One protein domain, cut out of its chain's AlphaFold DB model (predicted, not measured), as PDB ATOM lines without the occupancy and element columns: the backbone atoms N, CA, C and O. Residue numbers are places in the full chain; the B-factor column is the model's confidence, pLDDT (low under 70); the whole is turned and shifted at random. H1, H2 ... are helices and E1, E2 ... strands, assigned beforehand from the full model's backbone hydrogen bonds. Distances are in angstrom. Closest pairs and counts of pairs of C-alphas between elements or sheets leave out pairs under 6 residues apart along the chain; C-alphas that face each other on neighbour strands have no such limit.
ATOM      1  N   ALA A  17     176.437 129.778 201.689       73.00
ATOM      2  CA  ALA A  17     176.554 130.836 202.689       73.00
ATOM      3  C   ALA A  17     175.163 131.313 203.139       73.00
ATOM      4  O   ALA A  17     174.887 131.272 204.327       73.00
ATOM      5  N   ASP A  18     174.235 131.573 202.206       70.00
ATOM      6  CA  ASP A  18     172.835 131.905 202.530       70.00
ATOM      7  C   ASP A  18     172.154 130.818 203.380       70.00
ATOM      8  O   ASP A  18     171.191 131.090 204.085       70.00
ATOM      9  N   CYS A  19     172.590 129.562 203.255       70.06
ATOM     10  CA  CYS A  19     172.031 128.401 203.949       70.06
ATOM     11  C   CYS A  19     172.692 128.150 205.311       70.06
ATOM     12  O   CYS A  19     172.046 127.644 206.220       70.06
ATOM     13  N   GLU A  20     173.974 128.483 205.443       71.19
ATOM     14  CA  GLU A  20     174.710 128.489 206.712       71.19
ATOM     15  C   GLU A  20     174.302 129.696 207.574       71.19
ATOM     16  O   GLU A  20     174.259 129.591 208.798       71.19
ATOM     17  N   GLU A  21     173.913 130.800 206.934       69.25
ATOM     18  CA  GLU A  21     173.279 131.968 207.552       69.25
ATOM     19  C   GLU A  21     171.763 131.796 207.728       69.25
ATOM     20  O   GLU A  21     171.144 132.559 208.470       69.25
ATOM     21  N   ALA A  22     171.152 130.788 207.092       71.94
ATOM     22  CA  ALA A  22     169.736 130.500 207.263       71.94
ATOM     23  C   ALA A  22     169.457 129.850 208.615       71.94
ATOM     24  O   ALA A  22     169.983 128.803 208.997       71.94
ATOM     25  N   GLY A  23     168.519 130.452 209.317       78.50
ATOM     26  CA  GLY A  23     168.022 129.965 210.580       78.50
ATOM     27  C   GLY A  23     166.955 130.901 211.091       78.50
ATOM     28  O   GLY A  23     166.496 131.800 210.386       78.50
ATOM     29  N   ARG A  24     166.552 130.674 212.331       84.62
ATOM     30  CA  ARG A  24     165.635 131.562 213.035       84.62
ATOM     31  C   ARG A  24     166.144 131.821 214.437       84.62
ATOM     32  O   ARG A  24     166.673 130.916 215.086       84.62
ATOM     33  N   CYS A  25     165.969 133.047 214.899       88.38
ATOM     34  CA  CYS A  25     166.178 133.395 216.291       88.38
ATOM     35  C   CYS A  25     164.933 132.970 217.087       88.38
ATOM     36  O   CYS A  25     163.814 133.342 216.743       88.38
ATOM     37  N   GLU A  26     165.098 132.138 218.113       89.12
ATOM     38  CA  GLU A  26     163.984 131.674 218.936       89.12
ATOM     39  C   GLU A  26     163.662 132.680 220.034       89.12
ATOM     40  O   GLU A  26     164.278 132.695 221.098       89.12
ATOM     41  N   TYR A  27     162.634 133.478 219.782       88.25
ATOM     42  CA  TYR A  27     162.082 134.433 220.740       88.25
ATOM     43  C   TYR A  27     161.027 133.825 221.677       88.25
ATOM     44  O   TYR A  27     160.475 134.529 222.522       88.25
ATOM     45  N   ARG A  28     160.725 132.526 221.511       86.06
ATOM     46  CA  ARG A  28     159.679 131.775 222.230       86.06
ATOM     47  C   ARG A  28     158.268 132.387 222.125       86.06
ATOM     48  O   ARG A  28     157.437 132.112 222.984       86.06
ATOM     49  N   ALA A  29     157.998 133.142 221.063       82.62
ATOM     50  CA  ALA A  29     156.686 133.664 220.672       82.62
ATOM     51  C   ALA A  29     156.436 133.370 219.175       82.62
ATOM     52  O   ALA A  29     157.298 132.791 218.515       82.62
ATOM     53  N   ASP A  30     155.258 133.712 218.646       81.50
ATOM     54  CA  ASP A  30     154.897 133.428 217.248       81.50
ATOM     55  C   ASP A  30     155.810 134.183 216.259       81.50
ATOM     56  O   ASP A  30     155.680 135.399 216.107       81.50
ATOM     57  N   ASP A  31     156.683 133.463 215.541       78.25
ATOM     58  CA  ASP A  31     157.702 134.029 214.633       78.25
ATOM     59  C   ASP A  31     157.147 135.089 213.659       78.25
ATOM     60  O   ASP A  31     157.769 136.128 213.443       78.25
ATOM     61  N   TRP A  32     155.954 134.860 213.097       81.25
ATOM     62  CA  TRP A  32     155.343 135.772 212.123       81.25
ATOM     63  C   TRP A  32     154.936 137.121 212.728       81.25
ATOM     64  O   TRP A  32     155.007 138.135 212.036       81.25
ATOM     65  N   LYS A  33     154.534 137.156 214.008       80.44
ATOM     66  CA  LYS A  33     154.194 138.409 214.700       80.44
ATOM     67  C   LYS A  33     155.446 139.230 214.945       80.44
ATOM     68  O   LYS A  33     155.455 140.422 214.697       80.44
ATOM     69  N   ILE A  34     156.530 138.573 215.349       85.69
ATOM     70  CA  ILE A  34     157.819 139.226 215.603       85.69
ATOM     71  C   ILE A  34     158.399 139.788 214.308       85.69
ATOM     72  O   ILE A  34     158.945 140.889 214.307       85.69
ATOM     73  N   GLU A  35     158.271 139.060 213.194       84.56
ATOM     74  CA  GLU A  35     158.676 139.572 211.886       84.56
ATOM     75  C   GLU A  35     157.807 140.764 211.450       84.56
ATOM     76  O   GLU A  35     158.349 141.754 210.959       84.56
ATOM     77  N   GLN A  36     156.488 140.706 211.670       83.62
ATOM     78  CA  GLN A  36     155.566 141.804 211.361       83.62
ATOM     79  C   GLN A  36     155.837 143.052 212.211       83.62
ATOM     80  O   GLN A  36     155.848 144.164 211.684       83.62
ATOM     81  N   ASP A  37     156.082 142.865 213.505       84.12
ATOM     82  CA  ASP A  37     156.355 143.933 214.464       84.12
ATOM     83  C   ASP A  37     157.814 144.405 214.405       84.12
ATOM     84  O   ASP A  37     158.174 145.397 215.030       84.12
ATOM     85  N   GLY A  38     158.680 143.714 213.657       89.06
ATOM     86  CA  GLY A  38     160.105 144.024 213.540       89.06
ATOM     87  C   GLY A  38     160.910 143.784 214.824       89.06
ATOM     88  O   GLY A  38     162.010 144.327 214.974       89.06
ATOM     89  N   GLY A  39     160.388 142.993 215.764       91.00
ATOM     90  CA  GLY A  39     161.033 142.675 217.034       91.00
ATOM     91  C   GLY A  39     160.069 142.231 218.128       91.00
ATOM     92  O   GLY A  39     158.893 141.973 217.891       91.00
ATOM     93  N   VAL A  40     160.597 142.108 219.344       92.94
ATOM     94  CA  VAL A  40     159.844 141.705 220.532       92.94
ATOM     95  C   VAL A  40     160.165 142.622 221.709       92.94
ATOM     96  O   VAL A  40     161.321 142.985 221.949       92.94
ATOM     97  N   CYS A  41     159.140 142.991 222.476       93.56
ATOM     98  CA  CYS A  41     159.321 143.718 223.723       93.56
ATOM     99  C   CYS A  41     159.460 142.747 224.897       93.56
ATOM    100  O   CYS A  41     158.566 141.940 225.151       93.56
ATOM    101  N   VAL A  42     160.557 142.845 225.648       93.31
ATOM    102  CA  VAL A  42     160.796 141.996 226.822       93.31
ATOM    103  C   VAL A  42     161.031 142.857 228.051       93.31
ATOM    104  O   VAL A  42     161.956 143.672 228.096       93.31
ATOM    105  N   ARG A  43     160.214 142.651 229.083       90.75
ATOM    106  CA  ARG A  43     160.390 143.267 230.400       90.75
ATOM    107  C   ARG A  43     161.159 142.307 231.314       90.75
ATOM    108  O   ARG A  43     160.698 141.176 231.487       90.75
ATOM    109  N   PRO A  44     162.310 142.707 231.894       86.75
ATOM    110  CA  PRO A  44     163.040 141.835 232.808       86.75
ATOM    111  C   PRO A  44     162.208 141.567 234.063       86.75
ATOM    112  O   PRO A  44     161.434 142.419 234.506       86.75
ATOM    113  N   HIS A  45     162.394 140.391 234.656       79.31
ATOM    114  CA  HIS A  45     161.756 140.049 235.925       79.31
ATOM    115  C   HIS A  45     162.224 140.996 237.036       79.31
ATOM    116  O   HIS A  45     163.424 141.211 237.220       79.31
ATOM    117  N   ALA A  46     161.282 141.546 237.805       63.34
ATOM    118  CA  ALA A  46     161.594 142.271 239.029       63.34
ATOM    119  C   ALA A  46     161.919 141.254 240.133       63.34
ATOM    120  O   ALA A  46     161.050 140.812 240.875       63.34
ATOM    121  N   VAL A  47     163.185 140.854 240.228       56.47
ATOM    122  CA  VAL A  47     163.660 139.893 241.239       56.47
ATOM    123  C   VAL A  47     163.871 140.518 242.629       56.47
ATOM    124  O   VAL A  47     164.521 139.928 243.481       56.47
ATOM    125  N   SER A  48     163.374 141.729 242.890       51.12
ATOM    126  CA  SER A  48     163.586 142.401 244.181       51.12
ATOM    127  C   SER A  48     162.654 141.917 245.295       51.12
ATOM    128  O   SER A  48     162.957 142.152 246.457       51.12
ATOM    129  N   ASN A  49     161.551 141.233 244.964       46.91
ATOM    130  CA  ASN A  49     160.520 140.838 245.935       46.91
ATOM    131  C   ASN A  49     160.511 139.327 246.228       46.91
ATOM    132  O   ASN A  49     159.472 138.765 246.557       46.91
ATOM    133  N   PHE A  50     161.660 138.656 246.113       46.69
ATOM    134  CA  PHE A  50     161.804 137.286 246.605       46.69
ATOM    135  C   PHE A  50     161.884 137.295 248.137       46.69
ATOM    136  O   PHE A  50     162.971 137.331 248.710       46.69
ATOM    137  N   THR A  51     160.740 137.253 248.813       47.06
ATOM    138  CA  THR A  51     160.690 136.637 250.142       47.06
ATOM    139  C   THR A  51     160.759 135.123 249.944       47.06
ATOM    140  O   THR A  51     160.173 134.567 249.020       47.06
ATOM    141  N   THR A  52     161.572 134.453 250.750       51.09
ATOM    142  CA  THR A  52     162.104 133.101 250.508       51.09
ATOM    143  C   THR A  52     161.093 131.951 250.587       51.09
ATOM    144  O   THR A  52     161.491 130.807 250.378       51.09
ATOM    145  N   ASP A  53     159.813 132.228 250.848       47.34
ATOM    146  CA  ASP A  53     158.870 131.215 251.346       47.34
ATOM    147  C   ASP A  53     157.718 130.876 250.386       47.34
ATOM    148  O   ASP A  53     157.024 129.882 250.596       47.34
ATOM    149  N   GLU A  54     157.536 131.624 249.294       45.53
ATOM    150  CA  GLU A  54     156.523 131.316 248.279       45.53
ATOM    151  C   GLU A  54     157.195 130.744 247.031       45.53
ATOM    152  O   GLU A  54     158.130 131.315 246.464       45.53
ATOM    153  N   GLY A  55     156.762 129.548 246.635       49.19
ATOM    154  CA  GLY A  55     157.390 128.784 245.569       49.19
ATOM    155  C   GLY A  55     157.550 129.583 244.263       49.19
ATOM    156  O   GLY A  55     156.752 130.464 243.947       49.19
ATOM    157  N   PRO A  56     158.561 129.250 243.442       48.69
ATOM    158  CA  PRO A  56     158.986 130.019 242.273       48.69
ATOM    159  C   PRO A  56     157.956 130.189 241.134       48.69
ATOM    160  O   PRO A  56     158.337 130.716 240.092       48.69
ATOM    161  N   GLN A  57     156.703 129.743 241.265       52.22
ATOM    162  CA  GLN A  57     155.758 129.692 240.141       52.22
ATOM    163  C   GLN A  57     154.527 130.603 240.251       52.22
ATOM    164  O   GLN A  57     154.084 131.052 239.199       52.22
ATOM    165  N   ASP A  58     154.031 130.962 241.441       54.81
ATOM    166  CA  ASP A  58     152.729 131.655 241.525       54.81
ATOM    167  C   ASP A  58     152.809 133.163 241.232       54.81
ATOM    168  O   ASP A  58     152.254 133.637 240.241       54.81
ATOM    169  N   MET A  59     153.599 133.940 241.982       53.69
ATOM    170  CA  MET A  59     153.623 135.405 241.796       53.69
ATOM    171  C   MET A  59     154.275 135.873 240.481       53.69
ATOM    172  O   MET A  59     154.038 136.988 240.012       53.69
ATOM    173  N   ARG A  60     155.113 135.032 239.861       56.16
ATOM    174  CA  ARG A  60     155.749 135.341 238.567       56.16
ATOM    175  C   ARG A  60     154.759 135.297 237.408       56.16
ATOM    176  O   ARG A  60     154.965 135.986 236.409       56.16
ATOM    177  N   HIS A  61     153.741 134.448 237.532       61.44
ATOM    178  CA  HIS A  61     152.743 134.250 236.500       61.44
ATOM    179  C   HIS A  61     151.746 135.406 236.515       61.44
ATOM    180  O   HIS A  61     151.629 136.080 235.500       61.44
ATOM    181  N   GLU A  62     151.151 135.724 237.670       65.50
ATOM    182  CA  GLU A  62     150.035 136.678 237.778       65.50
ATOM    183  C   GLU A  62     150.350 138.081 237.233       65.50
ATOM    184  O   GLU A  62     149.558 138.648 236.477       65.50
ATOM    185  N   GLY A  63     151.535 138.626 237.531       68.12
ATOM    186  CA  GLY A  63     151.938 139.954 237.045       68.12
ATOM    187  C   GLY A  63     152.286 140.020 235.549       68.12
ATOM    188  O   GLY A  63     152.397 141.112 234.991       68.12
ATOM    189  N   CYS A  64     152.498 138.874 234.895       75.81
ATOM    190  CA  CYS A  64     152.729 138.791 233.451       75.81
ATOM    191  C   CYS A  64     151.449 138.349 232.714       75.81
ATOM    192  O   CYS A  64     151.114 138.914 231.679       75.81
ATOM    193  N   SER A  65     150.682 137.411 233.270       70.81
ATOM    194  CA  SER A  65     149.485 136.835 232.653       70.81
ATOM    195  C   SER A  65     148.277 137.773 232.629       70.81
ATOM    196  O   SER A  65     147.410 137.588 231.778       70.81
ATOM    197  N   GLY A  66     148.213 138.774 233.518       73.06
ATOM    198  CA  GLY A  66     147.077 139.704 233.622       73.06
ATOM    199  C   GLY A  66     146.703 140.428 232.320       73.06
ATOM    200  O   GLY A  66     145.530 140.722 232.115       73.06
ATOM    201  N   ASP A  67     147.663 140.616 231.409       65.50
ATOM    202  CA  ASP A  67     147.470 141.342 230.142       65.50
ATOM    203  C   ASP A  67     147.608 140.438 228.895       65.50
ATOM    204  O   ASP A  67     147.842 140.922 227.790       65.50
ATOM    205  N   GLY A  68     147.531 139.108 229.051       74.31
ATOM    206  CA  GLY A  68     147.728 138.166 227.938       74.31
ATOM    207  C   GLY A  68     149.182 138.036 227.459       74.31
ATOM    208  O   GLY A  68     149.428 137.508 226.375       74.31
ATOM    209  N   ASN A  69     150.153 138.498 228.255       81.62
ATOM    210  CA  ASN A  69     151.576 138.396 227.930       81.62
ATOM    211  C   ASN A  69     152.123 136.991 228.198       81.62
ATOM    212  O   ASN A  69     151.667 136.268 229.089       81.62
ATOM    213  N   GLN A  70     153.157 136.614 227.445       83.19
ATOM    214  CA  GLN A  70     153.765 135.295 227.552       83.19
ATOM    215  C   GLN A  70     154.941 135.318 228.535       83.19
ATOM    216  O   GLN A  70     155.906 136.073 228.387       83.19
ATOM    217  N   PHE A  71     154.877 134.458 229.550       84.81
ATOM    218  CA  PHE A  71     155.960 134.297 230.514       84.81
ATOM    219  C   PHE A  71     157.118 133.482 229.920       84.81
ATOM    220  O   PHE A  71     156.909 132.394 229.380       84.81
ATOM    221  N   THR A  72     158.354 133.970 230.076       86.69
ATOM    222  CA  THR A  72     159.579 133.255 229.680       86.69
ATOM    223  C   THR A  72     160.635 133.279 230.799       86.69
ATOM    224  O   THR A  72     160.608 134.170 231.656       86.69
ATOM    225  N   PRO A  73     161.609 132.343 230.810       84.62
ATOM    226  CA  PRO A  73     162.671 132.307 231.824       84.62
ATOM    227  C   PRO A  73     163.516 133.582 231.942       84.62
ATOM    228  O   PRO A  73     164.066 133.849 233.007       84.62
ATOM    229  N   TYR A  74     163.628 134.367 230.866       88.06
ATOM    230  CA  TYR A  74     164.423 135.601 230.814       88.06
ATOM    231  C   TYR A  74     163.592 136.885 230.978       88.06
ATOM    232  O   TYR A  74     164.168 137.965 231.117       88.06
ATOM    233  N   GLY A  75     162.257 136.808 230.977       88.62
ATOM    234  CA  GLY A  75     161.398 137.981 231.156       88.62
ATOM    235  C   GLY A  75     159.932 137.759 230.787       88.62
ATOM    236  O   GLY A  75     159.516 136.668 230.398       88.62
ATOM    237  N   CYS A  76     159.142 138.821 230.899       90.00
ATOM    238  CA  CYS A  76     157.771 138.866 230.397       90.00
ATOM    239  C   CYS A  76     157.787 139.409 228.961       90.00
ATOM    240  O   CYS A  76     158.254 140.532 228.740       90.00
ATOM    241  N   VAL A  77     157.327 138.611 227.995       90.19
ATOM    242  CA  VAL A  77     157.214 139.017 226.588       90.19
ATOM    243  C   VAL A  77     155.903 139.768 226.408       90.19
ATOM    244  O   VAL A  77     154.835 139.176 226.549       90.19
ATOM    245  N   LEU A  78     155.992 141.068 226.127       87.56
ATOM    246  CA  LEU A  78     154.838 141.957 226.035       87.56
ATOM    247  C   LEU A  78     154.303 142.001 224.602       87.56
ATOM    248  O   LEU A  78     155.050 142.329 223.678       87.56
ATOM    249  N   SER A  79     153.009 141.732 224.431       81.94
ATOM    250  CA  SER A  79     152.315 141.986 223.166       81.94
ATOM    251  C   SER A  79     151.870 143.445 223.147       81.94
ATOM    252  O   SER A  79     150.905 143.813 223.812       81.94
ATOM    253  N   ILE A  80     152.589 144.297 222.418       78.25
ATOM    254  CA  ILE A  80     152.239 145.716 222.311       78.25
ATOM    255  C   ILE A  80     151.384 145.892 221.067       78.25
ATOM    256  O   ILE A  80     151.913 146.051 219.971       78.25
ATOM    257  N   ASP A  81     150.067 145.879 221.242       73.12
ATOM    258  CA  ASP A  81     149.166 146.311 220.180       73.12
ATOM    259  C   ASP A  81     149.204 147.851 220.117       73.12
ATOM    260  O   ASP A  81     148.745 148.502 221.066       73.12
ATOM    261  N   PRO A  82     149.761 148.474 219.058       61.50
ATOM    262  CA  PRO A  82     149.829 149.931 218.954       61.50
ATOM    263  C   PRO A  82     148.434 150.576 218.971       61.50
ATOM    264  O   PRO A  82     148.304 151.726 219.387       61.50
ATOM    265  N   ALA A  83     147.377 149.836 218.608       61.59
ATOM    266  CA  ALA A  83     146.002 150.327 218.660       61.59
ATOM    267  C   ALA A  83     145.435 150.422 220.089       61.59
ATOM    268  O   ALA A  83     144.431 151.098 220.308       61.59
ATOM    269  N   SER A 110     157.740 149.818 214.082       76.88
ATOM    270  CA  SER A 110     157.448 151.248 214.072       76.88
ATOM    271  C   SER A 110     158.187 151.896 215.258       76.88
ATOM    272  O   SER A 110     158.189 151.339 216.361       76.88
ATOM    273  N   PRO A 111     158.845 153.061 215.089       84.88
ATOM    274  CA  PRO A 111     159.478 153.778 216.203       84.88
ATOM    275  C   PRO A 111     158.538 153.960 217.409       84.88
ATOM    276  O   PRO A 111     158.975 154.079 218.554       84.88
ATOM    277  N   GLU A 112     157.232 153.931 217.148       86.12
ATOM    278  CA  GLU A 112     156.164 153.921 218.134       86.12
ATOM    279  C   GLU A 112     156.111 152.644 218.990       86.12
ATOM    280  O   GLU A 112     156.023 152.773 220.211       86.12
ATOM    281  N   GLN A 113     156.233 151.439 218.417       86.12
ATOM    282  CA  GLN A 113     156.298 150.172 219.168       86.12
ATOM    283  C   GLN A 113     157.535 150.119 220.072       86.12
ATOM    284  O   GLN A 113     157.444 149.759 221.250       86.12
ATOM    285  N   GLN A 114     158.687 150.568 219.565       89.06
ATOM    286  CA  GLN A 114     159.912 150.662 220.360       89.06
ATOM    287  C   GLN A 114     159.749 151.649 221.529       89.06
ATOM    288  O   GLN A 114     160.119 151.342 222.667       89.06
ATOM    289  N   ALA A 115     159.160 152.822 221.276       88.62
ATOM    290  CA  ALA A 115     158.891 153.812 222.313       88.62
ATOM    291  C   ALA A 115     157.851 153.313 223.335       88.62
ATOM    292  O   ALA A 115     158.010 153.545 224.534       88.62
ATOM    293  N   ALA A 116     156.812 152.607 222.884       88.88
ATOM    294  CA  ALA A 116     155.805 151.988 223.741       88.88
ATOM    295  C   ALA A 116     156.422 150.918 224.650       88.88
ATOM    296  O   ALA A 116     156.152 150.912 225.850       88.88
ATOM    297  N   CYS A 117     157.328 150.095 224.116       90.88
ATOM    298  CA  CYS A 117     158.078 149.123 224.902       90.88
ATOM    299  C   CYS A 117     158.888 149.799 226.015       90.88
ATOM    300  O   CYS A 117     158.815 149.386 227.172       90.88
ATOM    301  N   GLY A 118     159.579 150.897 225.690       88.81
ATOM    302  CA  GLY A 118     160.296 151.701 226.680       88.81
ATOM    303  C   GLY A 118     159.381 152.272 227.771       88.81
ATOM    304  O   GLY A 118     159.723 152.198 228.951       88.81
ATOM    305  N   ARG A 119     158.193 152.782 227.407       87.69
ATOM    306  CA  ARG A 119     157.190 153.287 228.369       87.69
ATOM    307  C   ARG A 119     156.637 152.190 229.281       87.69
ATOM    308  O   ARG A 119     156.406 152.452 230.456       87.69
ATOM    309  N   ALA A 120     156.481 150.966 228.775       85.69
ATOM    310  CA  ALA A 120     156.054 149.799 229.552       85.69
ATOM    311  C   ALA A 120     157.160 149.226 230.468       85.69
ATOM    312  O   ALA A 120     156.961 148.202 231.130       85.69
ATOM    313  N   GLY A 121     158.340 149.860 230.499       87.44
ATOM    314  CA  GLY A 121     159.498 149.383 231.251       87.44
ATOM    315  C   GLY A 121     160.140 148.133 230.645       87.44
ATOM    316  O   GLY A 121     160.842 147.411 231.349       87.44
ATOM    317  N   GLY A 122     159.882 147.854 229.366       89.94
ATOM    318  CA  GLY A 122     160.513 146.786 228.602       89.94
ATOM    319  C   GLY A 122     161.698 147.277 227.773       89.94
ATOM    320  O   GLY A 122     161.925 148.476 227.591       89.94
ATOM    321  N   LYS A 123     162.467 146.325 227.249       92.62
ATOM    322  CA  LYS A 123     163.484 146.553 226.227       92.62
ATOM    323  C   LYS A 123     163.008 145.949 224.910       92.62
ATOM    324  O   LYS A 123     162.582 144.797 224.872       92.62
ATOM    325  N   TRP A 124     163.118 146.728 223.840       93.31
ATOM    326  CA  TRP A 124     162.857 146.256 222.488       93.31
ATOM    327  C   TRP A 124     164.067 145.492 221.955       93.31
ATOM    328  O   TRP A 124     165.184 146.017 221.967       93.31
ATOM    329  N   PHE A 125     163.844 144.272 221.480       93.12
ATOM    330  CA  PHE A 125     164.843 143.472 220.788       93.12
ATOM    331  C   PHE A 125     164.422 143.331 219.325       93.12
ATOM    332  O   PHE A 125     163.356 142.770 219.070       93.12
ATOM    333  N   PRO A 126     165.205 143.858 218.368       91.50
ATOM    334  CA  PRO A 126     164.838 143.802 216.962       91.50
ATOM    335  C   PRO A 126     164.796 142.356 216.461       91.50
ATOM    336  O   PRO A 126     165.495 141.477 216.979       91.50
ATOM    337  N   PHE A 127     163.982 142.126 215.437       90.25
ATOM    338  CA  PHE A 127     163.967 140.854 214.729       90.25
ATOM    339  C   PHE A 127     165.335 140.599 214.076       90.25
ATOM    340  O   PHE A 127     165.863 141.454 213.366       90.25
ATOM    341  N   ALA A 128     165.897 139.419 214.323       89.19
ATOM    342  CA  ALA A 128     167.206 138.986 213.865       89.19
ATOM    343  C   ALA A 128     167.043 137.970 212.734       89.19
ATOM    344  O   ALA A 128     166.399 136.929 212.895       89.19
ATOM    345  N   ARG A 129     167.665 138.264 211.595       83.44
ATOM    346  CA  ARG A 129     167.706 137.401 210.410       83.44
ATOM    347  C   ARG A 129     168.899 136.456 210.434       83.44
ATOM    348  O   ARG A 129     168.832 135.392 209.829       83.44
ATOM    349  N   THR A 130     169.970 136.830 211.133       87.19
ATOM    350  CA  THR A 130     171.216 136.055 211.206       87.19
ATOM    351  C   THR A 130     171.581 135.691 212.646       87.19
ATOM    352  O   THR A 130     171.129 136.318 213.607       87.19
ATOM    353  N   GLY A 131     172.451 134.690 212.806       86.94
ATOM    354  CA  GLY A 131     172.981 134.317 214.121       86.94
ATOM    355  C   GLY A 131     173.723 135.462 214.807       86.94
ATOM    356  O   GLY A 131     173.527 135.685 215.995       86.94
ATOM    357  N   ALA A 132     174.489 136.258 214.054       88.25
ATOM    358  CA  ALA A 132     175.224 137.404 214.594       88.25
ATOM    359  C   ALA A 132     174.304 138.525 215.115       88.25
ATOM    360  O   ALA A 132     174.652 139.210 216.075       88.25
ATOM    361  N   GLU A 133     173.127 138.703 214.508       89.44
ATOM    362  CA  GLU A 133     172.097 139.637 214.982       89.44
ATOM    363  C   GLU A 133     171.339 139.099 216.207       89.44
ATOM    364  O   GLU A 133     170.887 139.876 217.045       89.44
ATOM    365  N   CYS A 134     171.192 137.776 216.314       91.12
ATOM    366  CA  CYS A 134     170.490 137.112 217.414       91.12
ATOM    367  C   CYS A 134     171.366 137.012 218.681       91.12
ATOM    368  O   CYS A 134     170.903 137.222 219.804       91.12
ATOM    369  N   GLU A 135     172.655 136.723 218.509       92.44
ATOM    370  CA  GLU A 135     173.604 136.399 219.578       92.44
ATOM    371  C   GLU A 135     174.597 137.546 219.810       92.44
ATOM    372  O   GLU A 135     175.816 137.375 219.796       92.44
ATOM    373  N   VAL A 136     174.072 138.752 220.039       92.88
ATOM    374  CA  VAL A 136     174.897 139.945 220.260       92.88
ATOM    375  C   VAL A 136     175.580 139.878 221.636       92.88
ATOM    376  O   VAL A 136     174.895 139.766 222.664       92.88
ATOM    377  N   PRO A 137     176.920 139.987 221.715       92.00
ATOM    378  CA  PRO A 137     177.632 139.986 222.988       92.00
ATOM    379  C   PRO A 137     177.196 141.124 223.920       92.00
ATOM    380  O   PRO A 137     176.931 142.249 223.495       92.00
ATOM    381  N   GLY A 138     177.186 140.840 225.223       92.88
ATOM    382  CA  GLY A 138     176.911 141.817 226.279       92.88
ATOM    383  C   GLY A 138     175.590 141.584 227.009       92.88
ATOM    384  O   GLY A 138     174.711 140.867 226.536       92.88
ATOM    385  N   PHE A 139     175.466 142.188 228.192       93.69
ATOM    386  CA  PHE A 139     174.307 141.976 229.055       93.69
ATOM    387  C   PHE A 139     173.030 142.567 228.466       93.69
ATOM    388  O   PHE A 139     172.966 143.759 228.142       93.69
ATOM    389  N   ALA A 140     171.994 141.740 228.398       93.31
ATOM    390  CA  ALA A 140     170.751 142.092 227.741       93.31
ATOM    391  C   ALA A 140     170.004 143.261 228.393       93.31
ATOM    392  O   ALA A 140     169.396 144.062 227.685       93.31
ATOM    393  N   PHE A 141     170.100 143.431 229.712       92.00
ATOM    394  CA  PHE A 141     169.334 144.441 230.452       92.00
ATOM    395  C   PHE A 141     170.202 145.540 231.078       92.00
ATOM    396  O   PHE A 141     169.851 146.105 232.114       92.00
ATOM    397  N   ARG A 142     171.337 145.891 230.456       89.19
ATOM    398  CA  ARG A 142     172.184 146.994 230.943       89.19
ATOM    399  C   ARG A 142     171.394 148.309 230.962       89.19
ATOM    400  O   ARG A 142     170.904 148.743 229.920       89.19
ATOM    401  N   ARG A 143     171.290 148.965 232.120       83.50
ATOM    402  CA  ARG A 143     170.618 150.270 232.261       83.50
ATOM    403  C   ARG A 143     171.544 151.429 231.880       83.50
ATOM    404  O   ARG A 143     172.736 151.381 232.168       83.50
ATOM    405  N   VAL A 144     170.987 152.469 231.260       83.31
ATOM    406  CA  VAL A 144     171.632 153.792 231.141       83.31
ATOM    407  C   VAL A 144     171.319 154.643 232.367       83.31
ATOM    408  O   VAL A 144     170.312 154.428 233.038       83.31
ATOM    409  N   ALA A 145     172.139 155.670 232.610       81.81
ATOM    410  CA  ALA A 145     171.960 156.639 233.696       81.81
ATOM    411  C   ALA A 145     170.573 157.333 233.714       81.81
ATOM    412  O   ALA A 145     170.176 157.862 234.742       81.81
ATOM    413  N   GLY A 146     169.814 157.287 232.610       80.25
ATOM    414  CA  GLY A 146     168.437 157.794 232.505       80.25
ATOM    415  C   GLY A 146     167.326 156.775 232.801       80.25
ATOM    416  O   GLY A 146     166.185 157.007 232.422       80.25
ATOM    417  N   GLY A 147     167.630 155.616 233.395       79.06
ATOM    418  CA  GLY A 147     166.630 154.617 233.807       79.06
ATOM    419  C   GLY A 147     166.141 153.664 232.706       79.06
ATOM    420  O   GLY A 147     165.630 152.592 233.034       79.06
ATOM    421  N   GLY A 148     166.356 153.991 231.429       81.81
ATOM    422  CA  GLY A 148     166.091 153.099 230.293       81.81
ATOM    423  C   GLY A 148     167.099 151.949 230.157       81.81
ATOM    424  O   GLY A 148     168.168 151.948 230.774       81.81
ATOM    425  N   PHE A 149     166.774 150.966 229.316       85.25
ATOM    426  CA  PHE A 149     167.706 149.906 228.924       85.25
ATOM    427  C   PHE A 149     168.536 150.345 227.713       85.25
ATOM    428  O   PHE A 149     168.029 150.969 226.789       85.25
ATOM    429  N   SER A 150     169.823 150.018 227.731       70.25
ATOM    430  CA  SER A 150     170.837 150.471 226.766       70.25
ATOM    431  C   SER A 150     171.751 149.364 226.256       70.25
ATOM    432  O   SER A 150     172.639 149.618 225.448       70.25
ATOM    433  N   GLY A 151     171.574 148.133 226.745       63.78
ATOM    434  CA  GLY A 151     172.391 147.013 226.300       63.78
ATOM    435  C   GLY A 151     172.136 146.719 224.825       63.78
ATOM    436  O   GLY A 151     170.996 146.479 224.446       63.78
ATOM    437  N   SER A 152     173.174 146.689 223.997       69.88
ATOM    438  CA  SER A 152     173.092 146.129 222.642       69.88
ATOM    439  C   SER A 152     173.109 144.599 222.644       69.88
ATOM    440  O   SER A 152     172.768 143.990 221.642       69.88
ATOM    441  N   GLY A 153     173.494 143.977 223.762       91.19
ATOM    442  CA  GLY A 153     173.639 142.531 223.855       91.19
ATOM    443  C   GLY A 153     172.336 141.774 224.101       91.19
ATOM    444  O   GLY A 153     171.301 142.351 224.458       91.19
ATOM    445  N   THR A 154     172.424 140.460 223.943       94.56
ATOM    446  CA  THR A 154     171.368 139.473 224.207       94.56
ATOM    447  C   THR A 154     171.787 138.445 225.258       94.56
ATOM    448  O   THR A 154     171.007 137.562 225.600       94.56
ATOM    449  N   HIS A 155     172.984 138.567 225.836       94.56
ATOM    450  CA  HIS A 155     173.509 137.589 226.783       94.56
ATOM    451  C   HIS A 155     173.075 137.853 228.224       94.56
ATOM    452  O   HIS A 155     172.900 138.995 228.659       94.56
ATOM    453  N   MET A 156     172.924 136.767 228.973       94.25
ATOM    454  CA  MET A 156     172.625 136.759 230.398       94.25
ATOM    455  C   MET A 156     173.303 135.570 231.074       94.25
ATOM    456  O   MET A 156     173.739 134.615 230.427       94.25
ATOM    457  N   CYS A 157     173.366 135.617 232.402       95.06
ATOM    458  CA  CYS A 157     173.884 134.506 233.173       95.06
ATOM    459  C   CYS A 157     172.823 133.423 233.370       95.06
ATOM    460  O   CYS A 157     171.800 133.667 233.998       95.06
ATOM    461  N   CYS A 158     173.068 132.222 232.860       94.88
ATOM    462  CA  CYS A 158     172.210 131.063 233.051       94.88
ATOM    463  C   CYS A 158     172.686 130.212 234.233       94.88
ATOM    464  O   CYS A 158     173.755 129.608 234.170       94.88
ATOM    465  N   LEU A 159     171.882 130.122 235.292       93.38
ATOM    466  CA  LEU A 159     172.195 129.342 236.497       93.38
ATOM    467  C   LEU A 159     171.781 127.871 236.381       93.38
ATOM    468  O   LEU A 159     172.346 127.013 237.052       93.38
ATOM    469  N   ARG A 160     170.789 127.569 235.536       92.56
ATOM    470  CA  ARG A 160     170.312 126.205 235.286       92.56
ATOM    471  C   ARG A 160     170.034 126.015 233.806       92.56
ATOM    472  O   ARG A 160     169.186 126.707 233.251       92.56
ATOM    473  N   TRP A 161     170.719 125.062 233.189       92.38
ATOM    474  CA  TRP A 161     170.603 124.760 231.766       92.38
ATOM    475  C   TRP A 161     170.469 123.257 231.519       92.38
ATOM    476  O   TRP A 161     170.847 122.435 232.354       92.38
ATOM    477  N   PHE A 162     169.975 122.907 230.338       89.06
ATOM    478  CA  PHE A 162     169.903 121.545 229.817       89.06
ATOM    479  C   PHE A 162     170.422 121.502 228.373       89.06
ATOM    480  O   PHE A 162     170.535 122.532 227.712       89.06
ATOM    481  N   GLY A 163     170.780 120.312 227.883       87.50
ATOM    482  CA  GLY A 163     171.372 120.122 226.552       87.50
ATOM    483  C   GLY A 163     172.908 120.126 226.531       87.50
ATOM    484  O   GLY A 163     173.563 120.215 227.568       87.50
ATOM    485  N   SER A 164     173.496 119.970 225.340       81.69
ATOM    486  CA  SER A 164     174.955 119.912 225.134       81.69
ATOM    487  C   SER A 164     175.373 120.604 223.830       81.69
ATOM    488  O   SER A 164     174.567 120.706 222.903       81.69
ATOM    489  N   GLY A 165     176.621 121.088 223.769       81.75
ATOM    490  CA  GLY A 165     177.171 121.820 222.618       81.75
ATOM    491  C   GLY A 165     176.400 123.105 222.309       81.75
ATOM    492  O   GLY A 165     175.984 123.812 223.226       81.75
ATOM    493  N   ASP A 166     176.125 123.339 221.027       72.06
ATOM    494  CA  ASP A 166     175.314 124.465 220.530       72.06
ATOM    495  C   ASP A 166     173.808 124.286 220.822       72.06
ATOM    496  O   ASP A 166     172.955 125.053 220.359       72.06
ATOM    497  N   HIS A 167     173.456 123.238 221.587       76.56
ATOM    498  CA  HIS A 167     172.095 122.944 222.005       76.56
ATOM    499  C   HIS A 167     171.758 123.136 223.476       76.56
ATOM    500  O   HIS A 167     170.835 122.496 223.976       76.56
ATOM    501  N   LEU A 168     172.437 124.071 224.132       84.50
ATOM    502  CA  LEU A 168     172.081 124.511 225.475       84.50
ATOM    503  C   LEU A 168     170.770 125.305 225.469       84.50
ATOM    504  O   LEU A 168     170.507 126.108 224.571       84.50
ATOM    505  N   ASP A 169     169.943 125.064 226.473       87.75
ATOM    506  CA  ASP A 169     168.742 125.838 226.746       87.75
ATOM    507  C   ASP A 169     168.682 126.161 228.240       87.75
ATOM    508  O   ASP A 169     169.106 125.358 229.076       87.75
ATOM    509  N   CYS A 170     168.232 127.369 228.571       90.94
ATOM    510  CA  CYS A 170     168.278 127.893 229.928       90.94
ATOM    511  C   CYS A 170     166.905 127.859 230.590       90.94
ATOM    512  O   CYS A 170     165.938 128.427 230.081       90.94
ATOM    513  N   ASP A 171     166.850 127.261 231.775       88.25
ATOM    514  CA  ASP A 171     165.670 127.267 232.635       88.25
ATOM    515  C   ASP A 171     165.621 128.489 233.555       88.25
ATOM    516  O   ASP A 171     164.537 128.914 233.958       88.25
ATOM    517  N   LEU A 172     166.781 129.030 233.945       88.38
ATOM    518  CA  LEU A 172     166.864 130.086 234.952       88.38
ATOM    519  C   LEU A 172     167.999 131.066 234.655       88.38
ATOM    520  O   LEU A 172     169.171 130.709 234.777       88.38
ATOM    521  N   PHE A 173     167.642 132.312 234.346       91.75
ATOM    522  CA  PHE A 173     168.594 133.407 234.182       91.75
ATOM    523  C   PHE A 173     168.733 134.240 235.471       91.75
ATOM    524  O   PHE A 173     167.749 134.455 236.179       91.75
ATOM    525  N   SER A 174     169.940 134.735 235.763       88.81
ATOM    526  CA  SER A 174     170.227 135.736 236.803       88.81
ATOM    527  C   SER A 174     170.414 137.133 236.188       88.81
ATOM    528  O   SER A 174     170.616 137.279 234.979       88.81
ATOM    529  N   LEU A 175     170.358 138.176 237.025       86.88
ATOM    530  CA  LEU A 175     170.612 139.566 236.617       86.88
ATOM    531  C   LEU A 175     172.095 139.963 236.705       86.88
ATOM    532  O   LEU A 175     172.408 141.153 236.650       86.88
ATOM    533  N   ASP A 176     173.010 139.001 236.842       89.69
ATOM    534  CA  ASP A 176     174.439 139.297 236.781       89.69
ATOM    535  C   ASP A 176     174.781 139.876 235.404       89.69
ATOM    536  O   ASP A 176     174.534 139.256 234.372       89.69
ATOM    537  N   ASP A 177     175.348 141.083 235.379       90.50
ATOM    538  CA  ASP A 177     175.578 141.832 234.134       90.50
ATOM    539  C   ASP A 177     176.948 141.572 233.479       90.50
ATOM    540  O   ASP A 177     177.292 142.194 232.467       90.50
ATOM    541  N   ALA A 178     177.744 140.675 234.067       92.00
ATOM    542  CA  ALA A 178     179.116 140.421 233.660       92.00
ATOM    543  C   ALA A 178     179.409 138.922 233.614       92.00
ATOM    544  O   ALA A 178     179.229 138.212 234.607       92.00
ATOM    545  N   GLN A 179     179.959 138.476 232.485       94.56
ATOM    546  CA  GLN A 179     180.367 137.091 232.264       94.56
ATOM    547  C   GLN A 179     181.268 136.531 233.385       94.56
ATOM    548  O   GLN A 179     180.922 135.478 233.915       94.56
ATOM    549  N   PRO A 180     182.326 137.230 233.855       96.19
ATOM    550  CA  PRO A 180     183.173 136.691 234.920       96.19
ATOM    551  C   PRO A 180     182.419 136.435 236.230       96.19
ATOM    552  O   PRO A 180     182.707 135.472 236.930       96.19
ATOM    553  N   ARG A 181     181.427 137.272 236.569       93.56
ATOM    554  CA  ARG A 181     180.613 137.080 237.783       93.56
ATOM    555  C   ARG A 181     179.682 135.881 237.649       93.56
ATOM    556  O   ARG A 181     179.542 135.116 238.594       93.56
ATOM    557  N   CYS A 182     179.104 135.702 236.463       95.00
ATOM    558  CA  CYS A 182     178.269 134.551 236.162       95.00
ATOM    559  C   CYS A 182     179.021 133.225 236.332       95.00
ATOM    560  O   CYS A 182     178.542 132.307 236.997       95.00
ATOM    561  N   GLU A 183     180.216 133.148 235.746       94.56
ATOM    562  CA  GLU A 183     181.024 131.929 235.722       94.56
ATOM    563  C   GLU A 183     181.543 131.555 237.118       94.56
ATOM    564  O   GLU A 183     181.570 130.375 237.464       94.56
ATOM    565  N   VAL A 184     181.868 132.541 237.964       94.44
ATOM    566  CA  VAL A 184     182.264 132.307 239.368       94.44
ATOM    567  C   VAL A 184     181.142 131.653 240.181       94.44
ATOM    568  O   VAL A 184     181.415 130.830 241.051       94.44
ATOM    569  N   CYS A 185     179.881 131.956 239.872       88.25
ATOM    570  CA  CYS A 185     178.716 131.338 240.507       88.25
ATOM    571  C   CYS A 185     178.347 129.966 239.907       88.25
ATOM    572  O   CYS A 185     177.306 129.408 240.252       88.25
ATOM    573  N   GLY A 186     179.162 129.427 238.992       93.25
ATOM    574  CA  GLY A 186     178.879 128.183 238.273       93.25
ATOM    575  C   GLY A 186     177.828 128.322 237.167       93.25
ATOM    576  O   GLY A 186     177.390 127.311 236.618       93.25
ATOM    577  N   GLY A 187     177.417 129.549 236.835       94.19
ATOM    578  CA  GLY A 187     176.514 129.834 235.727       94.19
ATOM    579  C   GLY A 187     177.227 129.841 234.372       94.19
ATOM    580  O   GLY A 187     178.454 129.861 234.281       94.19
ATOM    581  N   ARG A 188     176.444 129.847 233.290       95.06
ATOM    582  CA  ARG A 188     176.937 129.978 231.910       95.06
ATOM    583  C   ARG A 188     176.475 131.282 231.287       95.06
ATOM    584  O   ARG A 188     175.289 131.593 231.313       95.06
ATOM    585  N   TRP A 189     177.396 132.021 230.682       95.00
ATOM    586  CA  TRP A 189     177.072 133.234 229.943       95.00
ATOM    587  C   TRP A 189     176.575 132.884 228.541       95.00
ATOM    588  O   TRP A 189     177.364 132.486 227.688       95.00
ATOM    589  N   ILE A 190     175.266 132.983 228.308       94.25
ATOM    590  CA  ILE A 190     174.636 132.574 227.044       94.25
ATOM    591  C   ILE A 190     173.577 133.584 226.599       94.25
ATOM    592  O   ILE A 190     173.035 134.330 227.416       94.25
ATOM    593  N   SER A 191     173.289 133.617 225.298       93.81
ATOM    594  CA  SER A 191     172.217 134.442 224.738       93.81
ATOM    595  C   SER A 191     170.841 133.987 225.242       93.81
ATOM    596  O   SER A 191     170.565 132.790 225.330       93.81
ATOM    597  N   MET A 192     169.964 134.942 225.564       93.12
ATOM    598  CA  MET A 192     168.562 134.672 225.906       93.12
ATOM    599  C   MET A 192     167.743 134.222 224.693       93.12
ATOM    600  O   MET A 192     166.772 133.486 224.850       93.12
ATOM    601  N   PHE A 193     168.145 134.659 223.495       92.62
ATOM    602  CA  PHE A 193     167.577 134.211 222.231       92.62
ATOM    603  C   PHE A 193     168.566 133.306 221.538       92.62
ATOM    604  O   PHE A 193     169.764 133.584 221.502       92.62
ATOM    605  N   ARG A 194     168.062 132.224 220.971       86.38
ATOM    606  CA  ARG A 194     168.922 131.200 220.406       86.38
ATOM    607  C   ARG A 194     168.755 131.134 218.909       86.38
ATOM    608  O   ARG A 194     167.636 130.960 218.431       86.38
ATOM    609  N   PHE A 195     169.857 131.202 218.171       87.56
ATOM    610  CA  PHE A 195     169.788 130.974 216.742       87.56
ATOM    611  C   PHE A 195     169.707 129.470 216.464       87.56
ATOM    612  O   PHE A 195     170.592 128.693 216.827       87.56
ATOM    613  N   ARG A 196     168.622 129.023 215.830       82.69
ATOM    614  CA  ARG A 196     168.508 127.655 215.322       82.69
ATOM    615  C   ARG A 196     168.730 127.656 213.827       82.69
ATOM    616  O   ARG A 196     167.902 128.164 213.075       82.69
ATOM    617  N   GLN A 197     169.815 127.017 213.407       76.56
ATOM    618  CA  GLN A 197     170.026 126.685 212.005       76.56
ATOM    619  C   GLN A 197     168.906 125.742 211.555       76.56
ATOM    620  O   GLN A 197     168.756 124.627 212.062       76.56
ATOM    621  N   THR A 198     168.088 126.206 210.617       67.06
ATOM    622  CA  THR A 198     167.025 125.412 210.006       67.06
ATOM    623  C   THR A 198     167.317 125.311 208.524       67.06
ATOM    624  O   THR A 198     167.126 126.264 207.778       67.06
TER     625      THR A 198
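This is residues 17 to 83 and 110 to 198 of the 764 residues of a protein of Alexandrium monilatum (UniProt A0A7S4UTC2). Two small lobes, each a strongly twisted antiparallel sheet with helix over one face, are joined by a short two-stranded ribbon of the first and last strands, E1 and E9. One lobe has the sheet E3 - E4 - E2 - E5 with H3 and H4 over the same face; the other has the sheet E7 - E6 - E8 with H6 over one face. Residues 51 to 58 stick out. The printed part has 156 residues, with six named helices and nine named strands in the order H1 E1 H2 E2 H3 E3 E4 H4 E5 H5 E6 E7 H6 E8 E9, of mixed class. It is compact, with a radius of gyration of the C-alphas of 15.7 A and spans of 51 by 42 by 31 A.

H1, residues 17 to 20, precedes E1, residues 23 to 26, the antiparallel neighbour of E9, residues 194 to 197; N 24 and O 196 are 2.9 A apart, within hydrogen-bond range. E2, residues 39 to 43, has antiparallel neighbours E4, residues 75 to 78, with N 78 and O 41 at 2.9 A, and E5, residues 123 to 126, with N 40 and O 125 at 2.9 A. E3, residues 70 to 72, forms a hairpin with E4, with N 77 and O 70 at 2.9 A. H2, residues 31 to 37, only grazes this sheet. H3, residues 58 to 65, and H4, residues 111 to 119, make two layers with it, helices on one face, at heights over the sheet of 9.4 A and 9.1 A. The closest C-alphas of H4 and E2 are Cys 117 and Cys 41, 5.7 A apart. H5, residues 131 to 134, comes closest to E9 at the C-alphas of Gly 131 and Phe 195, 5.3 A apart. E6, residues 155 to 162, bends by 88 degrees at residue 159 and forms a hairpin with E7, residues 169 to 174, with N 159 and O 172 at 2.8 A. E8, residues 188 to 191, is antiparallel to E6, with N 158 and O 188 at 2.8 A, and runs on into E9 at 66 degrees. H6, residues 179 to 184, lies only just over E8, with 3 of its 6 C-alphas falling on it, at a height over the sheet of 8.2 A. E2, H3, E3 and E7, H6, E8 are split strand-helix-strand units, two strands running the same way with a third between them, with right-handed crossovers. Every O i to N i+4 pair is within range in H2, H4 and H6, and 2 of 4 in H3; H1 and H5 are too short for one.

H1 begins at C-alpha 17, (176.554, 130.836, 202.689). E2 measures 13.4 A, H4 12.4 A, E6 16.7 A and E7 14.2 A from first to last C-alpha. E9 ends at C-alpha 197, (170.026, 126.685, 212.005).

The C-alphas of Ala 17 and Asp 53 are the two farthest apart, 51.8 A. Residues 84 to 109 are not printed, and C-alphas 83 and 110 are 12.4 A apart across the cut. The links E2 to H3 and H5 to E6 are long. Mean pLDDT of the printed part is 82.0; 25 residues are under 70, among them residues 46 to 63.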